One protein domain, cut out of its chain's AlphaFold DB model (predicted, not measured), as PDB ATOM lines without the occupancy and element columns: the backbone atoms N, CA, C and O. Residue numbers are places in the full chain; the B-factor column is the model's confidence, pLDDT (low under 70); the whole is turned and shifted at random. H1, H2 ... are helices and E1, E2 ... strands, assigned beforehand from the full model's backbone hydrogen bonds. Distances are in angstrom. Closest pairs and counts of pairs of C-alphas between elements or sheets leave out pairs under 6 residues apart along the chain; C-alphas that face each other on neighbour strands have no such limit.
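This is residues 592 to 750 of the 1102 residues of the protein "NDK domain-containing protein" of Ameiurus melas (UniProt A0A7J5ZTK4). A twisted four-stranded sheet forms the core of this domain, with helices H1 and H4 packed on one face and H5 on the other. H6, H5 and H2 lie in a row, H3 crosses H2 at one end of this row, and beyond H6 the long link 714 to 743 loops away, its residues 729 to 738 sticking out. The printed part has 159 residues with six named helices and four named strands, in the order E1 H1 E2 H2 H3 E3 H4 E4 H5 H6. The sheet runs E2 E3 E1 E4, all antiparallel, and the class is mixed, helices and strands. The whole is compact, with a radius of gyration of the C-alphas of 16.0 A and spans of 48 by 38 by 26 A.

The printed part begins with E1, residues 592 to 599, an inner strand. H1, residues 603 to 616, is on the sheet at a height of 9.0 A, over E1 and only just over E3, residues 669 to 677, with 3 of its C-alphas falling on E3; it runs along the strands, at 1 degree to E1 on the local plane. E2, residues 629 to 636, is an edge strand, antiparallel to E3, with N 631 and O 673 2.8 A apart, within hydrogen-bond range. E1, H1 and E2 form a split strand-helix-strand unit, two strands running the same way with E3 between them in the sheet, and its crossover is right-handed. H2, residues 641 to 647, only grazes the sheet with residues 644 to 647. It touches H3, residues 657 to 666, closest at the C-alphas of Ala 644 and Val 661, 5.1 A apart, at a steep tilt of 67 degrees, only just short of perpendicular. H3 is only just not on the sheet, with 4 pairs of C-alphas within 10 A. E3 and E1 are antiparallel, with N 596 and O 672 2.9 A apart. H4, residues 679 to 686, is over E1 on the same face as H1, at a height of 8.9 A, and only just stands up from the sheet, rising 42 degrees. H1 only just touches H4, with residues 610 to 614 alone, closest at the C-alphas of Leu 610 and Leu 686, 7.7 A apart. E4, residues 697 to 699, is the other edge strand, antiparallel to E1, with N 597 and O 698 2.8 A apart; E3, H4 and E4 form a second split unit, also right-handed, with E1 between the strands. H5, residues 703 to 713, is on the opposite face, over E3 and E1 at a height of 8.4 A, slantwise to the strands. H5 and H6, residues 744 to 750, are a helical hairpin at a shallow tilt of 30 degrees, closest at the C-alphas of Phe 707 and Met 748, 6.3 A apart. Every O i to N i+4 pair is within hydrogen-bond range in H2, H3, H5 and H6, against 8 of 10 in H1 and 2 of 4 in H4.

E1 starts at C-alpha 592 (10.188, -8.154, -18.684) and is 22.5 A long. H1 measures 17.6 A, E2 21.0 A, H3 14.4 A, E3 25.3 A and H5 15.3 A. E3 begins at C-alpha 669 (13.701, 1.741, 0.791). H6 ends at C-alpha 750 (14.856, -18.934, -19.304).

The two C-alphas farthest apart, of Arg 655 and Ile 737, are 49.8 A apart. The printed part has no cut. The links H1 to E2 and H5 to H6 are long, 12 and 30 residues. The mean pLDDT of the printed part is 82.7; it is under 70 at residues 618 to 626, 692 and 734 to 742.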
ATOM      1  N   GLN A 592       8.971  -8.339 -19.454       89.50
ATOM      2  CA  GLN A 592      10.188  -8.154 -18.684       89.50
ATOM      3  C   GLN A 592       9.820  -7.719 -17.269       89.50
ATOM      4  O   GLN A 592       8.832  -7.008 -17.064       89.50
ATOM      5  N   ILE A 593      10.617  -8.157 -16.298       92.75
ATOM      6  CA  ILE A 593      10.484  -7.758 -14.900       92.75
ATOM      7  C   ILE A 593      11.588  -6.752 -14.596       92.75
ATOM      8  O   ILE A 593      12.752  -6.991 -14.910       92.75
ATOM      9  N   VAL A 594      11.203  -5.629 -14.001       94.69
ATOM     10  CA  VAL A 594      12.102  -4.567 -13.544       94.69
ATOM     11  C   VAL A 594      11.939  -4.433 -12.040       94.69
ATOM     12  O   VAL A 594      10.817  -4.454 -11.526       94.69
ATOM     13  N   ILE A 595      13.056  -4.277 -11.340       96.25
ATOM     14  CA  ILE A 595      13.056  -3.908  -9.930       96.25
ATOM     15  C   ILE A 595      13.192  -2.393  -9.842       96.25
ATOM     16  O   ILE A 595      14.159  -1.827 -10.344       96.25
ATOM     17  N   LEU A 596      12.193  -1.746  -9.245       95.56
ATOM     18  CA  LEU A 596      12.163  -0.317  -8.947       95.56
ATOM     19  C   LEU A 596      12.350  -0.131  -7.443       95.56
ATOM     20  O   LEU A 596      11.549  -0.624  -6.651       95.56
ATOM     21  N   THR A 597      13.361   0.630  -7.058       94.62
ATOM     22  CA  THR A 597      13.682   0.922  -5.662       94.62
ATOM     23  C   THR A 597      13.546   2.420  -5.431       94.62
ATOM     24  O   THR A 597      14.268   3.220  -6.023       94.62
ATOM     25  N   LEU A 598      12.615   2.807  -4.564       93.19
ATOM     26  CA  LEU A 598      12.439   4.186  -4.114       93.19
ATOM     27  C   LEU A 598      13.134   4.342  -2.765       93.19
ATOM     28  O   LEU A 598      12.827   3.587  -1.842       93.19
ATOM     29  N   THR A 599      14.053   5.294  -2.640       89.62
ATOM     30  CA  THR A 599      14.848   5.492  -1.418       89.62
ATOM     31  C   THR A 599      14.806   6.935  -0.922       89.62
ATOM     32  O   THR A 599      14.302   7.843  -1.592       89.62
ATOM     33  N   GLY A 600      15.318   7.157   0.287       81.50
ATOM     34  CA  GLY A 600      15.451   8.491   0.868       81.50
ATOM     35  C   GLY A 600      14.245   8.948   1.687       81.50
ATOM     36  O   GLY A 600      13.287   8.217   1.930       81.50
ATOM     37  N   HIS A 601      14.297  10.198   2.153       72.38
ATOM     38  CA  HIS A 601      13.295  10.702   3.093       72.38
ATOM     39  C   HIS A 601      11.970  11.129   2.441       72.38
ATOM     40  O   HIS A 601      10.951  11.211   3.123       72.38
ATOM     41  N   ASN A 602      11.960  11.326   1.120       73.69
ATOM     42  CA  ASN A 602      10.813  11.846   0.372       73.69
ATOM     43  C   ASN A 602      10.076  10.760  -0.429       73.69
ATOM     44  O   ASN A 602       9.386  11.081  -1.399       73.69
ATOM     45  N   ILE A 603      10.202   9.479  -0.045       84.50
ATOM     46  CA  ILE A 603       9.501   8.365  -0.714       84.50
ATOM     47  C   ILE A 603       7.997   8.643  -0.783       84.50
ATOM     48  O   ILE A 603       7.393   8.465  -1.836       84.50
ATOM     49  N   MET A 604       7.405   9.128   0.311       84.12
ATOM     50  CA  MET A 604       5.962   9.370   0.386       84.12
ATOM     51  C   MET A 604       5.493  10.547  -0.481       84.12
ATOM     52  O   MET A 604       4.374  10.513  -0.974       84.12
ATOM     53  N   GLU A 605       6.337  11.558  -0.711       76.31
ATOM     54  CA  GLU A 605       5.978  12.740  -1.508       76.31
ATOM     55  C   GLU A 605       6.321  12.567  -2.995       76.31
ATOM     56  O   GLU A 605       5.454  12.663  -3.864       76.31
ATOM     57  N   LYS A 606       7.594  12.290  -3.307       79.88
ATOM     58  CA  LYS A 606       8.092  12.188  -4.690       79.88
ATOM     59  C   LYS A 606       8.017  10.762  -5.228       79.88
ATOM     60  O   LYS A 606       7.594  10.555  -6.364       79.88
ATOM     61  N   GLY A 607       8.403   9.780  -4.413       86.69
ATOM     62  CA  GLY A 607       8.443   8.373  -4.820       86.69
ATOM     63  C   GLY A 607       7.055   7.822  -5.152       86.69
ATOM     64  O   GLY A 607       6.882   7.169  -6.180       86.69
ATOM     65  N   MET A 608       6.047   8.155  -4.340       89.56
ATOM     66  CA  MET A 608       4.663   7.763  -4.608       89.56
ATOM     67  C   MET A 608       4.187   8.336  -5.940       89.56
ATOM     68  O   MET A 608       3.683   7.564  -6.748       89.56
ATOM     69  N   SER A 609       4.433   9.626  -6.233       88.44
ATOM     70  CA  SER A 609       4.101  10.273  -7.524       88.44
ATOM     71  C   SER A 609       4.560   9.455  -8.734       88.44
ATOM     72  O   SER A 609       3.788   9.235  -9.671       88.44
ATOM     73  N   LEU A 610       5.799   8.958  -8.699       89.38
ATOM     74  CA  LEU A 610       6.329   8.092  -9.747       89.38
ATOM     75  C   LEU A 610       5.619   6.733  -9.772       89.38
ATOM     76  O   LEU A 610       5.196   6.292 -10.840       89.38
ATOM     77  N   LEU A 611       5.446   6.091  -8.614       91.56
ATOM     78  CA  LEU A 611       4.767   4.797  -8.516       91.56
ATOM     79  C   LEU A 611       3.322   4.865  -9.046       91.56
ATOM     80  O   LEU A 611       2.894   3.953  -9.748       91.56
ATOM     81  N   HIS A 612       2.595   5.962  -8.799       88.69
ATOM     82  CA  HIS A 612       1.278   6.204  -9.401       88.69
ATOM     83  C   HIS A 612       1.348   6.204 -10.926       88.69
ATOM     84  O   HIS A 612       0.600   5.477 -11.566       88.69
ATOM     85  N   LYS A 613       2.269   6.971 -11.523       88.31
ATOM     86  CA  LYS A 613       2.418   7.027 -12.988       88.31
ATOM     87  C   LYS A 613       2.735   5.653 -13.581       88.31
ATOM     88  O   LYS A 613       2.195   5.298 -14.623       88.31
ATOM     89  N   VAL A 614       3.570   4.871 -12.894       90.06
ATOM     90  CA  VAL A 614       3.955   3.512 -13.303       90.06
ATOM     91  C   VAL A 614       2.758   2.550 -13.270       90.06
ATOM     92  O   VAL A 614       2.563   1.788 -14.218       90.06
ATOM     93  N   LEU A 615       1.939   2.582 -12.214       88.75
ATOM     94  CA  LEU A 615       0.838   1.626 -12.034       88.75
ATOM     95  C   LEU A 615      -0.481   2.055 -12.702       88.75
ATOM     96  O   LEU A 615      -1.234   1.207 -13.180       88.75
ATOM     97  N   SER A 616      -0.777   3.354 -12.749       79.75
ATOM     98  CA  SER A 616      -2.014   3.909 -13.321       79.75
ATOM     99  C   SER A 616      -1.892   4.243 -14.812       79.75
ATOM    100  O   SER A 616      -2.903   4.208 -15.513       79.75
ATOM    101  N   GLY A 617      -0.674   4.467 -15.323       73.94
ATOM    102  CA  GLY A 617      -0.417   4.881 -16.708       73.94
ATOM    103  C   GLY A 617      -0.699   6.373 -16.949       73.94
ATOM    104  O   GLY A 617      -1.273   7.058 -16.104       73.94
ATOM    105  N   ASN A 618      -0.289   6.905 -18.105       59.81
ATOM    106  CA  ASN A 618      -0.562   8.299 -18.471       59.81
ATOM    107  C   ASN A 618      -1.990   8.446 -19.022       59.81
ATOM    108  O   ASN A 618      -2.309   7.880 -20.061       59.81
ATOM    109  N   HIS A 619      -2.818   9.285 -18.391       50.69
ATOM    110  CA  HIS A 619      -4.189   9.590 -18.840       50.69
ATOM    111  C   HIS A 619      -4.288  10.283 -20.219       50.69
ATOM    112  O   HIS A 619      -5.388  10.463 -20.729       50.69
ATOM    113  N   ALA A 620      -3.163  10.686 -20.820       41.69
ATOM    114  CA  ALA A 620      -3.113  11.440 -22.076       41.69
ATOM    115  C   ALA A 620      -3.042  10.570 -23.352       41.69
ATOM    116  O   ALA A 620      -3.077  11.113 -24.452       41.69
ATOM    117  N   GLY A 621      -2.940   9.241 -23.229       34.69
ATOM    118  CA  GLY A 621      -2.956   8.292 -24.350       34.69
ATOM    119  C   GLY A 621      -4.036   7.232 -24.142       34.69
ATOM    120  O   GLY A 621      -4.367   6.917 -23.002       34.69
ATOM    121  N   GLY A 622      -4.616   6.721 -25.230       35.78
ATOM    122  CA  GLY A 622      -5.765   5.808 -25.223       35.78
ATOM    123  C   GLY A 622      -5.685   4.610 -24.258       35.78
ATOM    124  O   GLY A 622      -4.621   4.173 -23.829       35.78
ATOM    125  N   VAL A 623      -6.878   4.113 -23.918       39.94
ATOM    126  CA  VAL A 623      -7.233   3.018 -22.997       39.94
ATOM    127  C   VAL A 623      -6.090   2.049 -22.633       39.94
ATOM    128  O   VAL A 623      -5.769   1.126 -23.366       39.94
ATOM    129  N   GLY A 624      -5.544   2.186 -21.419       49.72
ATOM    130  CA  GLY A 624      -4.960   1.077 -20.646       49.72
ATOM    131  C   GLY A 624      -3.604   0.503 -21.080       49.72
ATOM    132  O   GLY A 624      -3.063  -0.317 -20.333       49.72
ATOM    133  N   GLU A 625      -3.022   0.922 -22.207       55.41
ATOM    134  CA  GLU A 625      -1.800   0.302 -22.752       55.41
ATOM    135  C   GLU A 625      -0.515   0.655 -21.990       55.41
ATOM    136  O   GLU A 625       0.490  -0.053 -22.109       55.41
ATOM    137  N   ASP A 626      -0.536   1.723 -21.180       66.00
ATOM    138  CA  ASP A 626       0.652   2.291 -20.536       66.00
ATOM    139  C   ASP A 626       0.916   1.886 -19.076       66.00
ATOM    140  O   ASP A 626       1.786   2.471 -18.429       66.00
ATOM    141  N   ARG A 627       0.273   0.827 -18.576       82.69
ATOM    142  CA  ARG A 627       0.397   0.382 -17.174       82.69
ATOM    143  C   ARG A 627       1.423  -0.733 -16.964       82.69
ATOM    144  O   ARG A 627       1.618  -1.581 -17.833       82.69
ATOM    145  N   PHE A 628       2.068  -0.729 -15.800       89.38
ATOM    146  CA  PHE A 628       2.861  -1.851 -15.295       89.38
ATOM    147  C   PHE A 628       2.045  -2.681 -14.301       89.38
ATOM    148  O   PHE A 628       1.287  -2.139 -13.498       89.38
ATOM    149  N   GLU A 629       2.244  -3.995 -14.323       90.12
ATOM    150  CA  GLU A 629       1.700  -4.906 -13.316       90.12
ATOM    151  C   GLU A 629       2.632  -4.960 -12.101       90.12
ATOM    152  O   GLU A 629       3.844  -5.113 -12.256       90.12
ATOM    153  N   LEU A 630       2.078  -4.874 -10.887       91.94
ATOM    154  CA  LEU A 630       2.837  -5.029  -9.645       91.94
ATOM    155  C   LEU A 630       2.869  -6.502  -9.216       91.94
ATOM    156  O   LEU A 630       1.839  -7.056  -8.834       91.94
ATOM    157  N   LEU A 631       4.056  -7.110  -9.214       91.69
ATOM    158  CA  LEU A 631       4.266  -8.484  -8.745       91.69
ATOM    159  C   LEU A 631       4.539  -8.523  -7.239       91.69
ATOM    160  O   LEU A 631       3.898  -9.268  -6.501       91.69
ATOM    161  N   ALA A 632       5.457  -7.685  -6.759       91.94
ATOM    162  CA  ALA A 632       5.833  -7.647  -5.350       91.94
ATOM    163  C   ALA A 632       6.125  -6.226  -4.874       91.94
ATOM    164  O   ALA A 632       6.527  -5.359  -5.649       91.94
ATOM    165  N   LEU A 633       5.931  -6.009  -3.575       92.75
ATOM    166  CA  LEU A 633       6.192  -4.754  -2.887       92.75
ATOM    167  C   LEU A 633       6.799  -5.073  -1.523       92.75
ATOM    168  O   LEU A 633       6.284  -5.949  -0.824       92.75
ATOM    169  N   LYS A 634       7.864  -4.371  -1.133       91.94
ATOM    170  CA  LYS A 634       8.522  -4.579   0.159       91.94
ATOM    171  C   LYS A 634       9.073  -3.293   0.740       91.94
ATOM    172  O   LYS A 634       9.754  -2.536   0.052       91.94
ATOM    173  N   TRP A 635       8.795  -3.077   2.021       91.25
ATOM    174  CA  TRP A 635       9.315  -1.949   2.785       91.25
ATOM    175  C   TRP A 635      10.483  -2.388   3.665       91.25
ATOM    176  O   TRP A 635      10.344  -3.288   4.494       91.25
ATOM    177  N   LEU A 636      11.626  -1.728   3.500       88.81
ATOM    178  CA  LEU A 636      12.833  -1.955   4.281       88.81
ATOM    179  C   LEU A 636      13.219  -0.650   4.983       88.81
ATOM    180  O   LEU A 636      13.613   0.302   4.314       88.81
ATOM    181  N   PRO A 637      13.131  -0.578   6.324       83.25
ATOM    182  CA  PRO A 637      13.508   0.629   7.059       83.25
ATOM    183  C   PRO A 637      14.994   0.999   6.913       83.25
ATOM    184  O   PRO A 637      15.341   2.175   6.939       83.25
ATOM    185  N   THR A 638      15.854  -0.006   6.731       85.25
ATOM    186  CA  THR A 638      17.293   0.132   6.471       85.25
ATOM    187  C   THR A 638      17.736  -0.966   5.513       85.25
ATOM    188  O   THR A 638      17.341  -2.124   5.691       85.25
ATOM    189  N   LEU A 639      18.585  -0.631   4.545       88.31
ATOM    190  CA  LEU A 639      19.229  -1.608   3.667       88.31
ATOM    191  C   LEU A 639      20.497  -2.171   4.318       88.31
ATOM    192  O   LEU A 639      21.223  -1.455   5.009       88.31
ATOM    193  N   SER A 640      20.796  -3.448   4.077       89.31
ATOM    194  CA  SER A 640      22.110  -3.999   4.414       89.31
ATOM    195  C   SER A 640      23.187  -3.413   3.496       89.31
ATOM    196  O   SER A 640      22.900  -2.941   2.394       89.31
ATOM    197  N   TRP A 641      24.450  -3.481   3.920       89.50
ATOM    198  CA  TRP A 641      25.565  -3.029   3.086       89.50
ATOM    199  C   TRP A 641      25.598  -3.749   1.730       89.50
ATOM    200  O   TRP A 641      25.745  -3.107   0.698       89.50
ATOM    201  N   GLN A 642      25.374  -5.066   1.720       87.31
ATOM    202  CA  GLN A 642      25.320  -5.869   0.493       87.31
ATOM    203  C   GLN A 642      24.152  -5.460  -0.418       87.31
ATOM    204  O   GLN A 642      24.323  -5.346  -1.627       87.31
ATOM    205  N   GLN A 643      22.982  -5.171   0.158       91.00
ATOM    206  CA  GLN A 643      21.832  -4.674  -0.602       91.00
ATOM    207  C   GLN A 643      22.101  -3.311  -1.232       91.00
ATOM    208  O   GLN A 643      21.781  -3.092  -2.397       91.00
ATOM    209  N   ALA A 644      22.726  -2.405  -0.484       91.62
ATOM    210  CA  ALA A 644      23.112  -1.099  -0.992       91.62
ATOM    211  C   ALA A 644      24.193  -1.189  -2.085       91.62
ATOM    212  O   ALA A 644      24.165  -0.397  -3.023       91.62
ATOM    213  N   GLN A 645      25.108  -2.163  -2.007       90.94
ATOM    214  CA  GLN A 645      26.090  -2.428  -3.065       90.94
ATOM    215  C   GLN A 645      25.426  -2.872  -4.371       90.94
ATOM    216  O   GLN A 645      25.779  -2.348  -5.421       90.94
ATOM    217  N   GLU A 646      24.449  -3.781  -4.307       89.38
ATOM    218  CA  GLU A 646      23.724  -4.280  -5.487       89.38
ATOM    219  C   GLU A 646      22.800  -3.223  -6.121       89.38
ATOM    220  O   GLU A 646      22.495  -3.272  -7.314       89.38
ATOM    221  N   LEU A 647      22.322  -2.270  -5.317       91.25
ATOM    222  CA  LEU A 647      21.473  -1.168  -5.772       91.25
ATOM    223  C   LEU A 647      22.264   0.038  -6.287       91.25
ATOM    224  O   LEU A 647      21.698   0.855  -7.012       91.25
ATOM    225  N   SER A 648      23.536   0.183  -5.905       91.44
ATOM    226  CA  SER A 648      24.347   1.324  -6.327       91.44
ATOM    227  C   SER A 648      24.460   1.361  -7.858       91.44
ATOM    228  O   SER A 648      24.901   0.377  -8.449       91.44
ATOM    229  N   PRO A 649      24.127   2.491  -8.510       88.94
ATOM    230  CA  PRO A 649      24.224   2.614  -9.964       88.94
ATOM    231  C   PRO A 649      25.669   2.800 -10.459       88.94
ATOM    232  O   PRO A 649      25.916   2.688 -11.654       88.94
ATOM    233  N   PHE A 650      26.600   3.108  -9.553       90.00
ATOM    234  CA  PHE A 650      28.012   3.362  -9.853       90.00
ATOM    235  C   PHE A 650      28.852   2.087  -9.762       90.00
ATOM    236  O   PHE A 650      28.564   1.217  -8.933       90.00
ATOM    237  N   GLU A 651      29.930   2.002 -10.539       86.31
ATOM    238  CA  GLU A 651      30.918   0.928 -10.402       86.31
ATOM    239  C   GLU A 651      31.842   1.143  -9.191       86.31
ATOM    240  O   GLU A 651      32.091   2.266  -8.762       86.31
ATOM    241  N   VAL A 652      32.414   0.062  -8.645       86.88
ATOM    242  CA  VAL A 652      33.275   0.103  -7.438       86.88
ATOM    243  C   VAL A 652      34.502   1.017  -7.605       86.88
ATOM    244  O   VAL A 652      35.030   1.539  -6.624       86.88
ATOM    245  N   SER A 653      34.963   1.218  -8.840       86.50
ATOM    246  CA  SER A 653      36.089   2.093  -9.185       86.50
ATOM    247  C   SER A 653      35.740   3.589  -9.128       86.50
ATOM    248  O   SER A 653      36.639   4.432  -9.061       86.50
ATOM    249  N   GLU A 654      34.454   3.942  -9.132       88.94
ATOM    250  CA  GLU A 654      33.996   5.324  -9.188       88.94
ATOM    251  C   GLU A 654      34.025   6.010  -7.819       88.94
ATOM    252  O   GLU A 654      33.672   5.445  -6.782       88.94
ATOM    253  N   ARG A 655      34.374   7.304  -7.806       87.88
ATOM    254  CA  ARG A 655      34.457   8.102  -6.566       87.88
ATOM    255  C   ARG A 655      33.128   8.170  -5.807       87.88
ATOM    256  O   ARG A 655      33.129   8.273  -4.583       87.88
ATOM    257  N   GLN A 656      32.012   8.133  -6.534       89.00
ATOM    258  CA  GLN A 656      30.660   8.294  -5.997       89.00
ATOM    259  C   GLN A 656      30.097   7.001  -5.389       89.00
ATOM    260  O   GLN A 656      29.160   7.071  -4.592       89.00
ATOM    261  N   TRP A 657      30.698   5.841  -5.680       91.62
ATOM    262  CA  TRP A 657      30.215   4.534  -5.227       91.62
ATOM    263  C   TRP A 657      30.162   4.405  -3.705       91.62
ATOM    264  O   TRP A 657      29.167   3.984  -3.123       91.62
ATOM    265  N   ARG A 658      31.223   4.812  -3.003       91.19
ATOM    266  CA  ARG A 658      31.238   4.678  -1.540       91.19
ATOM    267  C   ARG A 658      30.197   5.589  -0.886       91.19
ATOM    268  O   ARG A 658      29.537   5.176   0.064       91.19
ATOM    269  N   SER A 659      30.040   6.813  -1.393       90.44
ATOM    270  CA  SER A 659      29.024   7.748  -0.903       90.44
ATOM    271  C   SER A 659      27.602   7.284  -1.215       90.44
ATOM    272  O   SER A 659      26.733   7.447  -0.360       90.44
ATOM    273  N   SER A 660      27.359   6.671  -2.382       91.69
ATOM    274  CA  SER A 660      26.034   6.150  -2.733       91.69
ATOM    275  C   SER A 660      25.630   5.008  -1.810       91.69
ATOM    276  O   SER A 660      24.541   5.044  -1.245       91.69
ATOM    277  N   VAL A 661      26.526   4.046  -1.565       92.06
ATOM    278  CA  VAL A 661      26.264   2.908  -0.672       92.06
ATOM    279  C   VAL A 661      25.969   3.384   0.753       92.06
ATOM    280  O   VAL A 661      24.977   2.963   1.343       92.06
ATOM    281  N   VAL A 662      26.772   4.309   1.295       90.69
ATOM    282  CA  VAL A 662      26.536   4.878   2.638       90.69
ATOM    283  C   VAL A 662      25.185   5.595   2.709       90.69
ATOM    284  O   VAL A 662      24.444   5.404   3.675       90.69
ATOM    285  N   SER A 663      24.838   6.374   1.681       89.12
ATOM    286  CA  SER A 663      23.543   7.055   1.598       89.12
ATOM    287  C   SER A 663      22.384   6.054   1.591       89.12
ATOM    288  O   SER A 663      21.443   6.205   2.368       89.12
ATOM    289  N   LEU A 664      22.469   5.003   0.773       89.75
ATOM    290  CA  LEU A 664      21.424   3.983   0.644       89.75
ATOM    291  C   LEU A 664      21.194   3.218   1.953       89.75
ATOM    292  O   LEU A 664      20.046   3.049   2.356       89.75
ATOM    293  N   VAL A 665      22.260   2.826   2.662       90.38
ATOM    294  CA  VAL A 665      22.165   2.148   3.975       90.38
ATOM    295  C   VAL A 665      21.484   3.029   5.027       90.38
ATOM    296  O   VAL A 665      20.751   2.527   5.878       90.38
ATOM    297  N   SER A 666      21.706   4.345   4.972       84.94
ATOM    298  CA  SER A 666      21.155   5.298   5.947       84.94
ATOM    299  C   SER A 666      19.667   5.625   5.754       84.94
ATOM    300  O   SER A 666      19.047   6.239   6.627       84.94
ATOM    301  N   SER A 667      19.086   5.217   4.624       83.44
ATOM    302  CA  SER A 667      17.731   5.587   4.220       83.44
ATOM    303  C   SER A 667      16.793   4.381   4.123       83.44
ATOM    304  O   SER A 667      17.245   3.282   3.792       83.44
ATOM    305  N   PRO A 668      15.482   4.568   4.363       88.19
ATOM    306  CA  PRO A 668      14.504   3.533   4.067       88.19
ATOM    307  C   PRO A 668      14.386   3.315   2.555       88.19
ATOM    308  O   PRO A 668      14.678   4.209   1.757       88.19
ATOM    309  N   ALA A 669      13.917   2.130   2.174       91.12
ATOM    310  CA  ALA A 669      13.701   1.741   0.791       91.12
ATOM    311  C   ALA A 669      12.349   1.039   0.610       91.12
ATOM    312  O   ALA A 669      11.985   0.133   1.363       91.12
ATOM    313  N   LEU A 670      11.626   1.432  -0.437       93.88
ATOM    314  CA  LEU A 670      10.473   0.711  -0.963       93.88
ATOM    315  C   LEU A 670      10.884   0.031  -2.271       93.88
ATOM    316  O   LEU A 670      11.118   0.704  -3.275       93.88
ATOM    317  N   VAL A 671      10.963  -1.297  -2.254       95.12
ATOM    318  CA  VAL A 671      11.348  -2.113  -3.411       95.12
ATOM    319  C   VAL A 671      10.090  -2.681  -4.061       95.12
ATOM    320  O   VAL A 671       9.253  -3.286  -3.389       95.12
ATOM    321  N   CYS A 672       9.959  -2.495  -5.370       95.75
ATOM    322  CA  CYS A 672       8.830  -2.942  -6.178       95.75
ATOM    323  C   CYS A 672       9.338  -3.843  -7.306       95.75
ATOM    324  O   CYS A 672      10.220  -3.438  -8.062       95.75
ATOM    325  N   ALA A 673       8.749  -5.024  -7.471       95.31
ATOM    326  CA  ALA A 673       8.926  -5.827  -8.675       95.31
ATOM    327  C   ALA A 673       7.745  -5.575  -9.612       95.31
ATOM    328  O   ALA A 673       6.598  -5.857  -9.255       95.31
ATOM    329  N   ILE A 674       8.021  -5.033 -10.797       93.81
ATOM    330  CA  ILE A 674       7.003  -4.659 -11.783       93.81
ATOM    331  C   ILE A 674       7.228  -5.392 -13.104       93.81
ATOM    332  O   ILE A 674       8.368  -5.590 -13.523       93.81
ATOM    333  N   ARG A 675       6.144  -5.792 -13.774       91.06
ATOM    334  CA  ARG A 675       6.176  -6.555 -15.030       91.06
ATOM    335  C   ARG A 675       5.512  -5.799 -16.169       91.06
ATOM    336  O   ARG A 675       4.432  -5.233 -15.994       91.06
ATOM    337  N   ARG A 676       6.146  -5.832 -17.348       88.81
ATOM    338  CA  ARG A 676       5.578  -5.310 -18.600       88.81
ATOM    339  C   ARG A 676       6.365  -5.738 -19.853       88.81
ATOM    340  O   ARG A 676       7.580  -5.905 -19.766       88.81
ATOM    341  N   PRO A 677       5.748  -5.826 -21.046       86.12
ATOM    342  CA  PRO A 677       6.494  -5.775 -22.304       86.12
ATOM    343  C   PRO A 677       7.346  -4.501 -22.421       86.12
ATOM    344  O   PRO A 677       6.874  -3.408 -22.104       86.12
ATOM    345  N   GLN A 678       8.591  -4.625 -22.887       87.25
ATOM    346  CA  GLN A 678       9.540  -3.508 -23.027       87.25
ATOM    347  C   GLN A 678       9.810  -2.735 -21.717       87.25
ATOM    348  O   GLN A 678      10.131  -1.539 -21.763       87.25
ATOM    349  N   ALA A 679       9.684  -3.399 -20.559       90.19
ATOM    350  CA  ALA A 679       9.689  -2.769 -19.236       90.19
ATOM    351  C   ALA A 679      10.881  -1.827 -19.013       90.19
ATOM    352  O   ALA A 679      10.668  -0.692 -18.598       90.19
ATOM    353  N   PHE A 680      12.108  -2.251 -19.344       91.75
ATOM    354  CA  PHE A 680      13.315  -1.437 -19.138       91.75
ATOM    355  C   PHE A 680      13.253  -0.113 -19.911       91.75
ATOM    356  O   PHE A 680      13.391   0.961 -19.331       91.75
ATOM    357  N   SER A 681      12.962  -0.180 -21.215       89.94
ATOM    358  CA  SER A 681      12.933   1.003 -22.085       89.94
ATOM    359  C   SER A 681      11.787   1.968 -21.765       89.94
ATOM    360  O   SER A 681      11.926   3.176 -21.945       89.94
ATOM    361  N   LYS A 682      10.641   1.448 -21.302       89.38
ATOM    362  CA  LYS A 682       9.489   2.259 -20.887       89.38
ATOM    363  C   LYS A 682       9.735   2.895 -19.523       89.38
ATOM    364  O   LYS A 682       9.455   4.077 -19.364       89.38
ATOM    365  N   MET A 683      10.298   2.145 -18.575       90.19
ATOM    366  CA  MET A 683      10.619   2.657 -17.245       90.19
ATOM    367  C   MET A 683      11.674   3.762 -17.315       90.19
ATOM    368  O   MET A 683      11.497   4.805 -16.695       90.19
ATOM    369  N   GLN A 684      12.702   3.601 -18.154       89.19
ATOM    370  CA  GLN A 684      13.737   4.616 -18.353       89.19
ATOM    371  C   GLN A 684      13.173   5.970 -18.821       89.19
ATOM    372  O   GLN A 684      13.691   7.011 -18.434       89.19
ATOM    373  N   ARG A 685      12.076   5.983 -19.596       88.25
ATOM    374  CA  ARG A 685      11.397   7.226 -20.021       88.25
ATOM    375  C   ARG A 685      10.602   7.904 -18.904       88.25
ATOM    376  O   ARG A 685      10.269   9.076 -19.036       88.25
ATOM    377  N   LEU A 686      10.245   7.167 -17.851       86.62
ATOM    378  CA  LEU A 686       9.504   7.682 -16.696       86.62
ATOM    379  C   LEU A 686      10.428   8.214 -15.592       86.62
ATOM    380  O   LEU A 686       9.944   8.866 -14.665       86.62
ATOM    381  N   LEU A 687      11.732   7.932 -15.670       84.69
ATOM    382  CA  LEU A 687      12.710   8.394 -14.693       84.69
ATOM    383  C   LEU A 687      12.964   9.913 -14.793       84.69
ATOM    384  O   LEU A 687      12.766  10.508 -15.855       84.69
ATOM    385  N   PRO A 688      13.415  10.556 -13.698       77.88
ATOM    386  CA  PRO A 688      13.836  11.957 -13.711       77.88
ATOM    387  C   PRO A 688      14.987  12.222 -14.695       77.88
ATOM    388  O   PRO A 688      15.816  11.347 -14.929       77.88
ATOM    389  N   GLN A 689      15.076  13.452 -15.217       74.44
ATOM    390  CA  GLN A 689      16.129  13.856 -16.167       74.44
ATOM    391  C   GLN A 689      17.549  13.727 -15.590       74.44
ATOM    392  O   GLN A 689      18.472  13.402 -16.329       74.44
ATOM    393  N   ASP A 690      17.707  13.909 -14.276       73.88
ATOM    394  CA  ASP A 690      19.000  13.858 -13.582       73.88
ATOM    395  C   ASP A 690      19.428  12.434 -13.171       73.88
ATOM    396  O   ASP A 690      20.307  12.271 -12.329       73.88
ATOM    397  N   TYR A 691      18.812  11.375 -13.708       78.94
ATOM    398  CA  TYR A 691      19.164   9.987 -13.377       78.94
ATOM    399  C   TYR A 691      20.552   9.590 -13.938       78.94
ATOM    400  O   TYR A 691      20.804   9.841 -15.118       78.94
ATOM    401  N   PRO A 692      21.448   8.929 -13.162       68.12
ATOM    402  CA  PRO A 692      21.273   8.369 -11.811       68.12
ATOM    403  C   PRO A 692      21.727   9.291 -10.655       68.12
ATOM    404  O   PRO A 692      21.950   8.816  -9.543       68.12
ATOM    405  N   GLY A 693      21.915  10.590 -10.901       73.00
ATOM    406  CA  GLY A 693      22.473  11.555  -9.946       73.00
ATOM    407  C   GLY A 693      21.668  11.734  -8.652       73.00
ATOM    408  O   GLY A 693      22.266  11.943  -7.598       73.00
ATOM    409  N   ASP A 694      20.338  11.605  -8.700       80.25
ATOM    410  CA  ASP A 694      19.487  11.503  -7.506       80.25
ATOM    411  C   ASP A 694      19.188  10.029  -7.181       80.25
ATOM    412  O   ASP A 694      18.497   9.339  -7.932       80.25
ATOM    413  N   LEU A 695      19.681   9.551  -6.032       85.94
ATOM    414  CA  LEU A 695      19.490   8.172  -5.561       85.94
ATOM    415  C   LEU A 695      18.065   7.891  -5.054       85.94
ATOM    416  O   LEU A 695      17.765   6.754  -4.685       85.94
ATOM    417  N   SER A 696      17.175   8.892  -5.033       87.50
ATOM    418  CA  SER A 696      15.787   8.728  -4.582       87.50
ATOM    419  C   SER A 696      14.991   7.702  -5.398       87.50
ATOM    420  O   SER A 696      14.045   7.102  -4.880       87.50
ATOM    421  N   VAL A 697      15.389   7.461  -6.651       91.00
ATOM    422  CA  VAL A 697      14.775   6.480  -7.551       91.00
ATOM    423  C   VAL A 697      15.860   5.675  -8.256       91.00
ATOM    424  O   VAL A 697      16.680   6.224  -8.987       91.00
ATOM    425  N   LEU A 698      15.819   4.357  -8.099       92.25
ATOM    426  CA  LEU A 698      16.727   3.413  -8.740       92.25
ATOM    427  C   LEU A 698      15.932   2.339  -9.483       92.25
ATOM    428  O   LEU A 698      14.848   1.948  -9.053       92.25
ATOM    429  N   MET A 699      16.480   1.838 -10.588       93.25
ATOM    430  CA  MET A 699      15.927   0.682 -11.287       93.25
ATOM    431  C   MET A 699      17.026  -0.284 -11.722       93.25
ATOM    432  O   MET A 699      18.143   0.133 -12.020       93.25
ATOM    433  N   SER A 700      16.686  -1.565 -11.830       93.94
ATOM    434  CA  SER A 700      17.511  -2.542 -12.541       93.94
ATOM    435  C   SER A 700      17.597  -2.172 -14.027       93.94
ATOM    436  O   SER A 700      16.557  -2.037 -14.676       93.94
ATOM    437  N   THR A 701      18.801  -2.048 -14.585       89.25
ATOM    438  CA  THR A 701      19.015  -1.645 -15.990       89.25
ATOM    439  C   THR A 701      19.069  -2.826 -16.959       89.25
ATOM    440  O   THR A 701      18.805  -2.655 -18.149       89.25
ATOM    441  N   THR A 702      19.365  -4.030 -16.460       90.12
ATOM    442  CA  THR A 702      19.463  -5.259 -17.256       90.12
ATOM    443  C   THR A 702      18.614  -6.391 -16.665       90.12
ATOM    444  O   THR A 702      18.342  -6.393 -15.461       90.12
ATOM    445  N   PRO A 703      18.214  -7.389 -17.482       90.19
ATOM    446  CA  PRO A 703      17.540  -8.597 -16.998       90.19
ATOM    447  C   PRO A 703      18.327  -9.359 -15.919       90.19
ATOM    448  O   PRO A 703      17.731  -9.865 -14.973       90.19
ATOM    449  N   GLU A 704      19.659  -9.389 -16.027       88.69
ATOM    450  CA  GLU A 704      20.535  -9.994 -15.018       88.69
ATOM    451  C   GLU A 704      20.431  -9.264 -13.674       88.69
ATOM    452  O   GLU A 704      20.182  -9.893 -12.644       88.69
ATOM    453  N   MET A 705      20.576  -7.933 -13.678       89.62
ATOM    454  CA  MET A 705      20.446  -7.126 -12.461       89.62
ATOM    455  C   MET A 705      19.047  -7.242 -11.865       89.62
ATOM    456  O   MET A 705      18.906  -7.343 -10.651       89.62
ATOM    457  N   ALA A 706      18.011  -7.265 -12.709       92.56
ATOM    458  CA  ALA A 706      16.640  -7.451 -12.256       92.56
ATOM    459  C   ALA A 706      16.488  -8.783 -11.515       92.56
ATOM    460  O   ALA A 706      15.900  -8.807 -10.440       92.56
ATOM    461  N   PHE A 707      17.051  -9.873 -12.044       90.94
ATOM    462  CA  PHE A 707      17.026 -11.183 -11.392       90.94
ATOM    463  C   PHE A 707      17.777 -11.178 -10.059       90.94
ATOM    464  O   PHE A 707      17.211 -11.589  -9.048       90.94
ATOM    465  N   ARG A 708      19.012 -10.660 -10.033       88.75
ATOM    466  CA  ARG A 708      19.835 -10.568  -8.814       88.75
ATOM    467  C   ARG A 708      19.155  -9.747  -7.722       88.75
ATOM    468  O   ARG A 708      19.098 -10.167  -6.573       88.75
ATOM    469  N   GLN A 709      18.593  -8.595  -8.078       92.06
ATOM    470  CA  GLN A 709      17.855  -7.755  -7.136       92.06
ATOM    471  C   GLN A 709      16.540  -8.421  -6.702       92.06
ATOM    472  O   GLN A 709      16.172  -8.343  -5.532       92.06
ATOM    473  N   ALA A 710      15.840  -9.121  -7.599       92.00
ATOM    474  CA  ALA A 710      14.603  -9.814  -7.250       92.00
ATOM    475  C   ALA A 710      14.844 -10.924  -6.216       92.00
ATOM    476  O   ALA A 710      14.136 -10.971  -5.211       92.00
ATOM    477  N   THR A 711      15.863 -11.764  -6.417       89.88
ATOM    478  CA  THR A 711      16.230 -12.840  -5.478       89.88
ATOM    479  C   THR A 711      16.820 -12.306  -4.175       89.88
ATOM    480  O   THR A 711      16.671 -12.930  -3.128       89.88
ATOM    481  N   LEU A 712      17.436 -11.121  -4.210       90.69
ATOM    482  CA  LEU A 712      17.943 -10.439  -3.023       90.69
ATOM    483  C   LEU A 712      16.830  -9.888  -2.124       90.69
ATOM    484  O   LEU A 712      17.006  -9.816  -0.909       90.69
ATOM    485  N   PHE A 713      15.699  -9.464  -2.697       91.12
ATOM    486  CA  PHE A 713      14.634  -8.799  -1.941       91.12
ATOM    487  C   PHE A 713      13.386  -9.650  -1.727       91.12
ATOM    488  O   PHE A 713      12.712  -9.441  -0.716       91.12
ATOM    489  N   PHE A 714      13.068 -10.602  -2.601       91.38
ATOM    490  CA  PHE A 714      11.787 -11.309  -2.598       91.38
ATOM    491  C   PHE A 714      11.958 -12.827  -2.594       91.38
ATOM    492  O   PHE A 714      12.839 -13.374  -3.249       91.38
ATOM    493  N   THR A 715      11.069 -13.520  -1.883       88.38
ATOM    494  CA  THR A 715      10.859 -14.960  -2.083       88.38
ATOM    495  C   THR A 715       9.890 -15.182  -3.243       88.38
ATOM    496  O   THR A 715       9.083 -14.306  -3.559       88.38
ATOM    497  N   GLU A 716       9.892 -16.374  -3.842       83.06
ATOM    498  CA  GLU A 716       8.935 -16.712  -4.909       83.06
ATOM    499  C   GLU A 716       7.478 -16.535  -4.459       83.06
ATOM    500  O   GLU A 716       6.657 -15.997  -5.196       83.06
ATOM    501  N   THR A 717       7.177 -16.874  -3.204       82.56
ATOM    502  CA  THR A 717       5.846 -16.716  -2.594       82.56
ATOM    503  C   THR A 717       5.391 -15.261  -2.435       82.56
ATOM    504  O   THR A 717       4.202 -15.013  -2.254       82.56
ATOM    505  N   GLN A 718       6.310 -14.289  -2.486       87.31
ATOM    506  CA  GLN A 718       5.996 -12.857  -2.398       87.31
ATOM    507  C   GLN A 718       5.708 -12.227  -3.771       87.31
ATOM    508  O   GLN A 718       5.165 -11.122  -3.830       87.31
ATOM    509  N   MET A 719       6.054 -12.912  -4.864       86.50
ATOM    510  CA  MET A 719       5.861 -12.449  -6.239       86.50
ATOM    511  C   MET A 719       4.483 -12.882  -6.752       86.50
ATOM    512  O   MET A 719       4.332 -13.912  -7.402       86.50
ATOM    513  N   ILE A 720       3.461 -12.084  -6.442       85.88
ATOM    514  CA  ILE A 720       2.052 -12.414  -6.683       85.88
ATOM    515  C   ILE A 720       1.535 -11.626  -7.901       85.88
ATOM    516  O   ILE A 720       1.362 -10.403  -7.793       85.88
ATOM    517  N   PRO A 721       1.249 -12.280  -9.040       81.06
ATOM    518  CA  PRO A 721       0.731 -11.601 -10.225       81.06
ATOM    519  C   PRO A 721      -0.681 -11.031 -10.001       81.06
ATOM    520  O   PRO A 721      -1.470 -11.563  -9.221       81.06
ATOM    521  N   ASP A 722      -1.006  -9.947 -10.706       77.38
ATOM    522  CA  ASP A 722      -2.369  -9.419 -10.837       77.38
ATOM    523  C   ASP A 722      -2.791  -9.518 -12.307       77.38
ATOM    524  O   ASP A 722      -2.549  -8.622 -13.126       77.38
ATOM    525  N   HIS A 723      -3.485 -10.613 -12.622       73.88
ATOM    526  CA  HIS A 723      -3.931 -10.921 -13.975       73.88
ATOM    527  C   HIS A 723      -4.901  -9.888 -14.569       73.88
ATOM    528  O   HIS A 723      -4.894  -9.729 -15.786       73.88
ATOM    529  N   SER A 724      -5.654  -9.116 -13.769       70.25
ATOM    530  CA  SER A 724      -6.516  -8.051 -14.326       70.25
ATOM    531  C   SER A 724      -5.725  -6.899 -14.941       70.25
ATOM    532  O   SER A 724      -6.242  -6.168 -15.784       70.25
ATOM    533  N   SER A 725      -4.477  -6.717 -14.509       70.94
ATOM    534  CA  SER A 725      -3.586  -5.674 -15.019       70.94
ATOM    535  C   SER A 725      -2.641  -6.179 -16.114       70.94
ATOM    536  O   SER A 725      -1.935  -5.382 -16.735       70.94
ATOM    537  N   ARG A 726      -2.642  -7.491 -16.392       79.56
ATOM    538  CA  ARG A 726      -1.721  -8.126 -17.338       79.56
ATOM    539  C   ARG A 726      -2.231  -8.001 -18.774       79.56
ATOM    540  O   ARG A 726      -3.015  -8.812 -19.256       79.56
ATOM    541  N   ILE A 727      -1.703  -7.017 -19.497       76.88
ATOM    542  CA  ILE A 727      -2.091  -6.695 -20.885       76.88
ATOM    543  C   ILE A 727      -1.907  -7.897 -21.837       76.88
ATOM    544  O   ILE A 727      -2.671  -8.064 -22.785       76.88
ATOM    545  N   MET A 728      -0.902  -8.751 -21.601       78.81
ATOM    546  CA  MET A 728      -0.624  -9.905 -22.468       78.81
ATOM    547  C   MET A 728      -1.474 -11.136 -22.157       78.81
ATOM    548  O   MET A 728      -1.360 -12.121 -22.879       78.81
ATOM    549  N   PHE A 729      -2.314 -11.108 -21.115       80.31
ATOM    550  CA  PHE A 729      -2.955 -12.308 -20.574       80.31
ATOM    551  C   PHE A 729      -3.684 -13.139 -21.642       80.31
ATOM    552  O   PHE A 729      -3.409 -14.327 -21.768       80.31
ATOM    553  N   LYS A 730      -4.503 -12.508 -22.495       82.56
ATOM    554  CA  LYS A 730      -5.262 -13.196 -23.560       82.56
ATOM    555  C   LYS A 730      -4.407 -13.832 -24.668       82.56
ATOM    556  O   LYS A 730      -4.901 -14.640 -25.453       82.56
ATOM    557  N   PHE A 731      -3.136 -13.446 -24.772       85.12
ATOM    558  CA  PHE A 731      -2.204 -13.913 -25.802       85.12
ATOM    559  C   PHE A 731      -1.236 -14.987 -25.298       85.12
ATOM    560  O   PHE A 731      -0.410 -15.467 -26.074       85.12
ATOM    561  N   LEU A 732      -1.307 -15.333 -24.014       82.81
ATOM    562  CA  LEU A 732      -0.406 -16.267 -23.353       82.81
ATOM    563  C   LEU A 732      -1.163 -17.536 -22.935       82.81
ATOM    564  O   LEU A 732      -2.383 -17.483 -22.759       82.81
ATOM    565  N   PRO A 733      -0.462 -18.673 -22.771       77.06
ATOM    566  CA  PRO A 733      -1.074 -19.874 -22.222       77.06
ATOM    567  C   PRO A 733      -1.629 -19.605 -20.814       77.06
ATOM    568  O   PRO A 733      -1.054 -18.797 -20.068       77.06
ATOM    569  N   PRO A 734      -2.736 -20.264 -20.427       69.38
ATOM    570  CA  PRO A 734      -3.251 -20.156 -19.070       69.38
ATOM    571  C   PRO A 734      -2.197 -20.663 -18.069       69.38
ATOM    572  O   PRO A 734      -1.423 -21.561 -18.400       69.38
ATOM    573  N   PRO A 735      -2.168 -20.128 -16.835       61.09
ATOM    574  CA  PRO A 735      -1.083 -20.369 -15.872       61.09
ATOM    575  C   PRO A 735      -0.853 -21.855 -15.533       61.09
ATOM    576  O   PRO A 735       0.259 -22.235 -15.167       61.09
ATOM    577  N   ASN A 736      -1.874 -22.698 -15.721       56.56
ATOM    578  CA  ASN A 736      -1.830 -24.138 -15.459       56.56
ATOM    579  C   ASN A 736      -1.233 -24.966 -16.614       56.56
ATOM    580  O   ASN A 736      -0.981 -26.155 -16.437       56.56
ATOM    581  N   ILE A 737      -1.000 -24.373 -17.790       52.53
ATOM    582  CA  ILE A 737      -0.567 -25.071 -19.008       52.53
ATOM    583  C   ILE A 737       0.844 -24.614 -19.387       52.53
ATOM    584  O   ILE A 737       1.075 -23.449 -19.691       52.53
ATOM    585  N   GLY A 738       1.814 -25.531 -19.353       46.03
ATOM    586  CA  GLY A 738       3.196 -25.271 -19.792       46.03
ATOM    587  C   GLY A 738       4.041 -24.381 -18.864       46.03
ATOM    588  O   GLY A 738       5.252 -24.321 -19.047       46.03
ATOM    589  N   SER A 739       3.433 -23.767 -17.842       46.06
ATOM    590  CA  SER A 739       4.086 -23.086 -16.709       46.06
ATOM    591  C   SER A 739       3.654 -23.625 -15.342       46.06
ATOM    592  O   SER A 739       3.934 -22.994 -14.323       46.06
ATOM    593  N   ALA A 740       2.992 -24.786 -15.292       35.88
ATOM    594  CA  ALA A 740       2.749 -25.507 -14.046       35.88
ATOM    595  C   ALA A 740       4.096 -25.993 -13.475       35.88
ATOM    596  O   ALA A 740       4.544 -27.101 -13.755       35.88
ATOM    597  N   GLY A 741       4.781 -25.105 -12.749       44.44
ATOM    598  CA  GLY A 741       6.069 -25.351 -12.099       44.44
ATOM    599  C   GLY A 741       7.198 -24.376 -12.450       44.44
ATOM    600  O   GLY A 741       8.254 -24.464 -11.832       44.44
ATOM    601  N   GLN A 742       7.014 -23.440 -13.389       56.84
ATOM    602  CA  GLN A 742       8.031 -22.415 -13.649       56.84
ATOM    603  C   GLN A 742       7.788 -21.209 -12.747       56.84
ATOM    604  O   GLN A 742       6.832 -20.454 -12.933       56.84
ATOM    605  N   SER A 743       8.638 -21.047 -11.738       73.50
ATOM    606  CA  SER A 743       8.595 -19.872 -10.884       73.50
ATOM    607  C   SER A 743       8.865 -18.601 -11.695       73.50
ATOM    608  O   SER A 743       9.490 -18.623 -12.757       73.50
ATOM    609  N   LEU A 744       8.427 -17.440 -11.201       83.50
ATOM    610  CA  LEU A 744       8.765 -16.166 -11.850       83.50
ATOM    611  C   LEU A 744      10.288 -15.968 -11.962       83.50
ATOM    612  O   LEU A 744      10.749 -15.286 -12.872       83.50
ATOM    613  N   PHE A 745      11.069 -16.606 -11.089       85.50
ATOM    614  CA  PHE A 745      12.524 -16.629 -11.174       85.50
ATOM    615  C   PHE A 745      13.045 -17.501 -12.317       85.50
ATOM    616  O   PHE A 745      13.953 -17.047 -13.014       85.50
ATOM    617  N   SER A 746      12.457 -18.672 -12.593       82.19
ATOM    618  CA  SER A 746      12.825 -19.439 -13.793       82.19
ATOM    619  C   SER A 746      12.421 -18.708 -15.075       82.19
ATOM    620  O   SER A 746      13.176 -18.690 -16.042       82.19
ATOM    621  N   TYR A 747      11.292 -17.990 -15.067       83.44
ATOM    622  CA  TYR A 747      10.910 -17.120 -16.184       83.44
ATOM    623  C   TYR A 747      11.949 -16.016 -16.458       83.44
ATOM    624  O   TYR A 747      12.253 -15.715 -17.613       83.44
ATOM    625  N   MET A 748      12.520 -15.411 -15.412       85.19
ATOM    626  CA  MET A 748      13.544 -14.368 -15.552       85.19
ATOM    627  C   MET A 748      14.873 -14.889 -16.117       85.19
ATOM    628  O   MET A 748      15.618 -14.100 -16.698       85.19
ATOM    629  N   THR A 749      15.178 -16.182 -15.968       84.12
ATOM    630  CA  THR A 749      16.415 -16.795 -16.481       84.12
ATOM    631  C   THR A 749      16.227 -17.468 -17.840       84.12
ATOM    632  O   THR A 749      17.087 -17.309 -18.701       84.12
ATOM    633  N   GLU A 750      15.124 -18.182 -18.065       79.75
ATOM    634  CA  GLU A 750      14.856 -18.934 -19.304       79.75
ATOM    635  C   GLU A 750      14.161 -18.089 -20.383       79.75
ATOM    636  O   GLU A 750      14.367 -18.302 -21.579       79.75
TER     637      GLU A 750